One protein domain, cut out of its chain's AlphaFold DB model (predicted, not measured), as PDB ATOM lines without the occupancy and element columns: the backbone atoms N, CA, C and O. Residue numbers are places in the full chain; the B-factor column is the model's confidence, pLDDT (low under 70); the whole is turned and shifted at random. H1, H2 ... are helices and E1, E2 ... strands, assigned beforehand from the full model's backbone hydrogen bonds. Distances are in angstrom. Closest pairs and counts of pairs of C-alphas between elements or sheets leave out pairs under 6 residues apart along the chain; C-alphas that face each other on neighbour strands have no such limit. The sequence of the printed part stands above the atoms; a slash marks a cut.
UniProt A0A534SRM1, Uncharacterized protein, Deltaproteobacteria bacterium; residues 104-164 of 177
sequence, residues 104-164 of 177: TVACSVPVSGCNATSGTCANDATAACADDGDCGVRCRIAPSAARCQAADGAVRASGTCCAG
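This is residues 104 to 164 of the 177 residues of an uncharacterized protein of Deltaproteobacteria bacterium (UniProt A0A534SRM1). A two-stranded antiparallel ribbon, E1 beside E3, has helix H2 on E1; a loopy lobe with E2 makes one end. Of 61 printed residues, under half are in named elements, in order E1, E2, H1, E3, H2, mixed in class. It is only just compact, close to loose, radius of gyration of the C-alphas 12.4 A, spanning 36 by 24 by 14 A.

E1, residues 105 to 110, begins with C-alpha 105 at (50.357, 17.756, 74.378) and is 15.8 A long from first to last C-alpha; E3 is residues 137 to 142. E2 is 124 to 128, H1 132 to 135 and H2 145 to 149, its last C-alpha at (41.245, 20.125, 79.936).

E1 and E3 are antiparallel; N 107 and O 140, 2.8 A apart, are within hydrogen-bond range. The closest C-alphas of E1 and H2, Cys 107 and Cys 148, are 5.6 A apart. E2 pairs with no named strand. H2's O 145 and N 149 are within range.

The printed part has no cut and one long link, E1 to E2; no printed residue is under 70 pLDDT.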
ATOM      1  N   THR A 104      53.915  21.103  74.404       92.06
ATOM      2  CA  THR A 104      52.661  20.706  73.747       92.06
ATOM      3  C   THR A 104      52.263  19.284  74.061       92.06
ATOM      4  O   THR A 104      53.098  18.416  74.288       92.06
ATOM      5  N   VAL A 105      50.955  19.045  74.040       94.06
ATOM      6  CA  VAL A 105      50.357  17.756  74.378       94.06
ATOM      7  C   VAL A 105      49.428  17.295  73.263       94.06
ATOM      8  O   VAL A 105      48.737  18.101  72.632       94.06
ATOM      9  N   ALA A 106      49.371  15.988  73.028       94.75
ATOM     10  CA  ALA A 106      48.303  15.405  72.231       94.75
ATOM     11  C   ALA A 106      47.031  15.351  73.081       94.75
ATOM     12  O   ALA A 106      47.031  14.781  74.166       94.75
ATOM     13  N   CYS A 107      45.960  15.964  72.596       95.06
ATOM     14  CA  CYS A 107      44.710  16.144  73.320       95.06
ATOM     15  C   CYS A 107      43.565  15.476  72.562       95.06
ATOM     16  O   CYS A 107      43.362  15.791  71.387       95.06
ATOM     17  N   SER A 108      42.824  14.582  73.207       93.88
ATOM     18  CA  SER A 108      41.562  14.029  72.707       93.88
ATOM     19  C   SER A 108      40.399  14.812  73.299       93.88
ATOM     20  O   SER A 108      40.212  14.794  74.507       93.88
ATOM     21  N   VAL A 109      39.646  15.493  72.441       93.31
ATOM     22  CA  VAL A 109      38.489  16.318  72.808       93.31
ATOM     23  C   VAL A 109      37.227  15.635  72.278       93.31
ATOM     24  O   VAL A 109      37.271  15.203  71.119       93.31
ATOM     25  N   PRO A 110      36.139  15.523  73.055       91.94
ATOM     26  CA  PRO A 110      34.869  15.012  72.548       91.94
ATOM     27  C   PRO A 110      34.382  15.838  71.347       91.94
ATOM     28  O   PRO A 110      34.587  17.051  71.270       91.94
ATOM     29  N   VAL A 111      33.811  15.177  70.340       92.25
ATOM     30  CA  VAL A 111      33.259  15.865  69.154       92.25
ATOM     31  C   VAL A 111      31.824  16.332  69.370       92.25
ATOM     32  O   VAL A 111      31.349  17.200  68.639       92.25
ATOM     33  N   SER A 112      31.162  15.763  70.367       92.12
ATOM     34  CA  SER A 112      29.768  15.974  70.727       92.12
ATOM     35  C   SER A 112      29.563  15.564  72.179       92.12
ATOM     36  O   SER A 112      30.380  14.837  72.740       92.12
ATOM     37  N   GLY A 113      28.487  16.067  72.782       91.81
ATOM     38  CA  GLY A 113      28.146  15.744  74.159       91.81
ATOM     39  C   GLY A 113      27.179  14.570  74.280       91.81
ATOM     40  O   GLY A 113      26.410  14.292  73.352       91.81
ATOM     41  N   CYS A 114      27.189  13.928  75.441       93.50
ATOM     42  CA  CYS A 114      26.191  12.957  75.846       93.50
ATOM     43  C   CYS A 114      24.982  13.671  76.455       93.50
ATOM     44  O   CYS A 114      25.102  14.463  77.393       93.50
ATOM     45  N   ASN A 115      23.785  13.402  75.936       94.12
ATOM     46  CA  ASN A 115      22.571  13.902  76.558       94.12
ATOM     47  C   ASN A 115      22.175  12.971  77.708       94.12
ATOM     48  O   ASN A 115      21.579  11.920  77.487       94.12
ATOM     49  N   ALA A 116      22.444  13.400  78.942       89.25
ATOM     50  CA  ALA A 116      22.148  12.629  80.150       89.25
ATOM     51  C   ALA A 116      20.658  12.268  80.326       89.25
ATOM     52  O   ALA A 116      20.338  11.344  81.067       89.25
ATOM     53  N   THR A 117      19.736  12.974  79.658       92.88
ATOM     54  CA  THR A 117      18.297  12.673  79.740       92.88
ATOM     55  C   THR A 117      17.912  11.497  78.850       92.88
ATOM     56  O   THR A 117      17.105  10.662  79.249       92.88
ATOM     57  N   SER A 118      18.462  11.433  77.635       91.25
ATOM     58  CA  SER A 118      18.171  10.355  76.683       91.25
ATOM     59  C   SER A 118      19.182   9.211  76.739       91.25
ATOM     60  O   SER A 118      18.907   8.149  76.187       91.25
ATOM     61  N   GLY A 119      20.336   9.413  77.384       94.38
ATOM     62  CA  GLY A 119      21.458   8.473  77.369       94.38
ATOM     63  C   GLY A 119      22.061   8.303  75.975       94.38
ATOM     64  O   GLY A 119      22.569   7.230  75.657       94.38
ATOM     65  N   THR A 120      21.935   9.318  75.112       96.19
ATOM     66  CA  THR A 120      22.346   9.246  73.702       96.19
ATOM     67  C   THR A 120      23.136  10.466  73.254       96.19
ATOM     68  O   THR A 120      23.035  11.558  73.822       96.19
ATOM     69  N   CYS A 121      23.948  10.272  72.223       95.12
ATOM     70  CA  CYS A 121      24.848  11.290  71.716       95.12
ATOM     71  C   CYS A 121      24.114  12.423  71.002       95.12
ATOM     72  O   CYS A 121      23.239  12.205  70.167       95.12
ATOM     73  N   ALA A 122      24.522  13.667  71.259       93.75
ATOM     74  CA  ALA A 122      23.886  14.847  70.669       93.75
ATOM     75  C   ALA A 122      23.979  14.889  69.131       93.75
ATOM     76  O   ALA A 122      23.142  15.499  68.469       93.75
ATOM     77  N   ASN A 123      25.004  14.256  68.558       91.31
ATOM     78  CA  ASN A 123      25.197  14.138  67.113       91.31
ATOM     79  C   ASN A 123      24.542  12.890  66.507       91.31
ATOM     80  O   ASN A 123      24.468  12.810  65.283       91.31
ATOM     81  N   ASP A 124      24.121  11.925  67.325       91.88
ATOM     82  CA  ASP A 124      23.498  10.686  66.871       91.88
ATOM     83  C   ASP A 124      22.622  10.085  67.980       91.88
ATOM     84  O   ASP A 124      23.110   9.490  68.938       91.88
ATOM     85  N   ALA A 125      21.304  10.230  67.838       91.00
ATOM     86  CA  ALA A 125      20.350   9.778  68.849       91.00
ATOM     87  C   ALA A 125      20.223   8.246  68.946       91.00
ATOM     88  O   ALA A 125      19.507   7.762  69.818       91.00
ATOM     89  N   THR A 126      20.874   7.482  68.060       91.50
ATOM     90  CA  THR A 126      20.914   6.013  68.121       91.50
ATOM     91  C   THR A 126      22.170   5.490  68.810       91.50
ATOM     92  O   THR A 126      22.183   4.352  69.279       91.50
ATOM     93  N   ALA A 127      23.206   6.322  68.922       91.69
ATOM     94  CA  ALA A 127      24.395   6.028  69.699       91.69
ATOM     95  C   ALA A 127      24.129   6.298  71.186       91.69
ATOM     96  O   ALA A 127      23.906   7.440  71.591       91.69
ATOM     97  N   ALA A 128      24.154   5.239  71.994       93.75
ATOM     98  CA  ALA A 128      24.115   5.354  73.447       93.75
ATOM     99  C   ALA A 128      25.456   5.872  73.992       93.75
ATOM    100  O   ALA A 128      26.510   5.576  73.427       93.75
ATOM    101  N   CYS A 129      25.415   6.611  75.096       94.44
ATOM    102  CA  CYS A 129      26.594   7.155  75.766       94.44
ATOM    103  C   CYS A 129      26.414   7.180  77.283       94.44
ATOM    104  O   CYS A 129      25.291   7.305  77.779       94.44
ATOM    105  N   ALA A 130      27.528   7.082  78.005       91.25
ATOM    106  CA  ALA A 130      27.600   7.398  79.427       91.25
ATOM    107  C   ALA A 130      28.213   8.791  79.632       91.25
ATOM    108  O   ALA A 130      27.719   9.564  80.450       91.25
ATOM    109  N   ASP A 131      29.222   9.131  78.826       89.88
ATOM    110  CA  ASP A 131      29.959  10.390  78.877       89.88
ATOM    111  C   ASP A 131      30.190  10.960  77.464       89.88
ATOM    112  O   ASP A 131      30.039  10.280  76.447       89.88
ATOM    113  N   ASP A 132      30.616  12.224  77.369       88.19
ATOM    114  CA  ASP A 132      30.865  12.900  76.081       88.19
ATOM    115  C   ASP A 132      31.918  12.179  75.212       88.19
ATOM    116  O   ASP A 132      31.914  12.271  73.983       88.19
ATOM    117  N   GLY A 133      32.829  11.431  75.843       85.69
ATOM    118  CA  GLY A 133      33.858  10.650  75.154       85.69
ATOM    119  C   GLY A 133      33.306   9.508  74.293       85.69
ATOM    120  O   GLY A 133      33.923   9.174  73.276       85.69
ATOM    121  N   ASP A 134      32.140   8.958  74.647       89.38
ATOM    122  CA  ASP A 134      31.479   7.878  73.899       89.38
ATOM    123  C   ASP A 134      30.937   8.367  72.554       89.38
ATOM    124  O   ASP A 134      30.862   7.621  71.577       89.38
ATOM    125  N   CYS A 135      30.640   9.662  72.468       91.50
ATOM    126  CA  CYS A 135      30.096  10.296  71.274       91.50
ATOM    127  C   CYS A 135      31.160  10.642  70.226       91.50
ATOM    128  O   CYS A 135      30.882  11.252  69.191       91.50
ATOM    129  N   GLY A 136      32.385  10.169  70.461       90.62
ATOM    130  CA  GLY A 136      33.519  10.280  69.570       90.62
ATOM    131  C   GLY A 136      34.497  11.348  70.030       90.62
ATOM    132  O   GLY A 136      34.147  12.364  70.624       90.62
ATOM    133  N   VAL A 137      35.768  11.139  69.695       92.12
ATOM    134  CA  VAL A 137      36.849  12.053  70.068       92.12
ATOM    135  C   VAL A 137      37.640  12.503  68.850       92.12
ATOM    136  O   VAL A 137      37.989  11.726  67.960       92.12
ATOM    137  N   ARG A 138      37.999  13.786  68.828       91.75
ATOM    138  CA  ARG A 138      38.954  14.361  67.880       91.75
ATOM    139  C   ARG A 138      40.269  14.621  68.583       91.75
ATOM    140  O   ARG A 138      40.324  15.284  69.615       91.75
ATOM    141  N   CYS A 139      41.364  14.168  67.981       93.38
ATOM    142  CA  CYS A 139      42.679  14.524  68.493       93.38
ATOM    143  C   CYS A 139      43.201  15.832  67.888       93.38
ATOM    144  O   CYS A 139      43.186  16.019  66.664       93.38
ATOM    145  N   ARG A 140      43.734  16.710  68.734       92.75
ATOM    146  CA  ARG A 140      44.457  17.927  68.352       92.75
ATOM    147  C   ARG A 140      45.726  18.074  69.187       92.75
ATOM    148  O   ARG A 140      45.773  17.598  70.314       92.75
ATOM    149  N   ILE A 141      46.739  18.763  68.663       93.62
ATOM    150  CA  ILE A 141      47.878  19.155  69.499       93.62
ATOM    151  C   ILE A 141      47.528  20.456  70.211       93.62
ATOM    152  O   ILE A 141      47.321  21.481  69.562       93.62
ATOM    153  N   ALA A 142      47.445  20.396  71.535       93.12
ATOM    154  CA  ALA A 142      47.208  21.549  72.385       93.12
ATOM    155  C   ALA A 142      48.546  22.110  72.901       93.12
ATOM    156  O   ALA A 142      49.497  21.358  73.103       93.12
ATOM    157  N   PRO A 143      48.633  23.425  73.137       92.19
ATOM    158  CA  PRO A 143      49.832  24.079  73.667       92.19
ATOM    159  C   PRO A 143      50.019  23.908  75.184       92.19
ATOM    160  O   PRO A 143      50.849  24.599  75.751       92.19
ATOM    161  N   SER A 144      49.182  23.111  75.858       91.88
ATOM    162  CA  SER A 144      49.368  22.667  77.247       91.88
ATOM    163  C   SER A 144      48.262  21.686  77.652       91.88
ATOM    164  O   SER A 144      47.201  21.643  77.019       91.88
ATOM    165  N   ALA A 145      48.486  20.937  78.739       91.69
ATOM    166  CA  ALA A 145      47.466  20.096  79.372       91.69
ATOM    167  C   ALA A 145      46.261  20.916  79.862       91.69
ATOM    168  O   ALA A 145      45.123  20.538  79.606       91.69
ATOM    169  N   ALA A 146      46.500  22.097  80.439       93.31
ATOM    170  CA  ALA A 146      45.429  22.985  80.891       93.31
ATOM    171  C   ALA A 146      44.504  23.418  79.740       93.31
ATOM    172  O   ALA A 146      43.287  23.393  79.881       93.31
ATOM    173  N   ARG A 147      45.053  23.745  78.559       92.50
ATOM    174  CA  ARG A 147      44.233  24.066  77.371       92.50
ATOM    175  C   ARG A 147      43.550  22.848  76.746       92.50
ATOM    176  O   ARG A 147      42.676  23.018  75.895       92.50
ATOM    177  N   CYS A 148      43.999  21.642  77.083       93.56
ATOM    178  CA  CYS A 148      43.310  20.416  76.712       93.56
ATOM    179  C   CYS A 148      42.087  20.207  77.610       93.56
ATOM    180  O   CYS A 148      40.979  20.089  77.102       93.56
ATOM    181  N   GLN A 149      42.290  20.285  78.925       92.81
ATOM    182  CA  GLN A 149      41.245  20.125  79.936       92.81
ATOM    183  C   GLN A 149      40.185  21.228  79.871       92.81
ATOM    184  O   GLN A 149      39.007  20.941  79.990       92.81
ATOM    185  N   ALA A 150      40.578  22.476  79.590       93.12
ATOM    186  CA  ALA A 150      39.641  23.586  79.386       93.12
ATOM    187  C   ALA A 150      38.777  23.451  78.116       93.12
ATOM    188  O   ALA A 150      37.918  24.290  77.871       93.12
ATOM    189  N   ALA A 151      39.053  22.455  77.274       87.88
ATOM    190  CA  ALA A 151      38.221  22.078  76.138       87.88
ATOM    191  C   ALA A 151      37.546  20.718  76.379       87.88
ATOM    192  O   ALA A 151      37.304  20.003  75.412       87.88
ATOM    193  N   ASP A 152      37.372  20.328  77.646       89.56
ATOM    194  CA  ASP A 152      36.777  19.054  78.073       89.56
ATOM    195  C   ASP A 152      37.521  17.831  77.507       89.56
ATOM    196  O   ASP A 152      36.975  16.749  77.309       89.56
ATOM    197  N   GLY A 153      38.810  18.015  77.197       88.62
ATOM    198  CA  GLY A 153      39.661  17.012  76.580       88.62
ATOM    199  C   GLY A 153      40.626  16.345  77.554       88.62
ATOM    200  O   GLY A 153      41.107  16.943  78.517       88.62
ATOM    201  N   ALA A 154      40.996  15.110  77.229       91.31
ATOM    202  CA  ALA A 154      42.001  14.332  77.943       91.31
ATOM    203  C   ALA A 154      43.363  14.364  77.228       91.31
ATOM    204  O   ALA A 154      43.455  14.308  75.996       91.31
ATOM    205  N   VAL A 155      44.448  14.431  78.004       92.69
ATOM    206  CA  VAL A 155      45.814  14.325  77.471       92.69
ATOM    207  C   VAL A 155      46.112  12.868  77.121       92.69
ATOM    208  O   VAL A 155      45.932  11.968  77.935       92.69
ATOM    209  N   ARG A 156      46.610  12.629  75.907       90.25
ATOM    210  CA  ARG A 156      47.007  11.301  75.436       90.25
ATOM    211  C   ARG A 156      48.438  10.989  75.861       90.25
ATOM    212  O   ARG A 156      49.355  11.734  75.522       90.25
ATOM    213  N   ALA A 157      48.638   9.820  76.469       83.62
ATOM    214  CA  ALA A 157      49.963   9.332  76.860       83.62
ATOM    215  C   ALA A 157      50.929   9.172  75.669       83.62
ATOM    216  O   ALA A 157      52.132   9.346  75.818       83.62
ATOM    217  N   SER A 158      50.415   8.887  74.466       79.75
ATOM    218  CA  SER A 158      51.245   8.635  73.280       79.75
ATOM    219  C   SER A 158      51.992   9.867  72.745       79.75
ATOM    220  O   SER A 158      52.795   9.715  71.832       79.75
ATOM    221  N   GLY A 159      51.666  11.092  73.189       87.12
ATOM    222  CA  GLY A 159      52.257  12.326  72.635       87.12
ATOM    223  C   GLY A 159      51.961  12.561  71.142       87.12
ATOM    224  O   GLY A 159      52.501  13.463  70.505       87.12
ATOM    225  N   THR A 160      51.077  11.765  70.543       88.62
ATOM    226  CA  THR A 160      50.729  11.856  69.127       88.62
ATOM    227  C   THR A 160      49.240  11.675  68.918       88.62
ATOM    228  O   THR A 160      48.561  10.930  69.628       88.62
ATOM    229  N   CYS A 161      48.725  12.365  67.908       91.69
ATOM    230  CA  CYS A 161      47.348  12.224  67.482       91.69
ATOM    231  C   CYS A 161      47.123  11.132  66.438       91.69
ATOM    232  O   CYS A 161      45.999  10.976  65.946       91.69
ATOM    233  N   CYS A 162      48.166  10.402  66.071       88.94
ATOM    234  CA  CYS A 162      48.029   9.251  65.199       88.94
ATOM    235  C   CYS A 162      47.328   8.105  65.923       88.94
ATOM    236  O   CYS A 162      47.314   8.037  67.160       88.94
ATOM    237  N   ALA A 163      46.710   7.223  65.142       83.50
ATOM    238  CA  ALA A 163      46.281   5.945  65.675       83.50
ATOM    239  C   ALA A 163      47.523   5.184  66.153       83.50
ATOM    240  O   ALA A 163      48.574   5.230  65.505       83.50
ATOM    241  N   GLY A 164      47.403   4.528  67.307       80.44
ATOM    242  CA  GLY A 164      48.436   3.609  67.760       80.44
ATOM    243  C   GLY A 164      48.627   2.504  66.727       80.44
ATOM    244  O   GLY A 164      47.697   2.147  66.002       80.44
TER     245      GLY A 164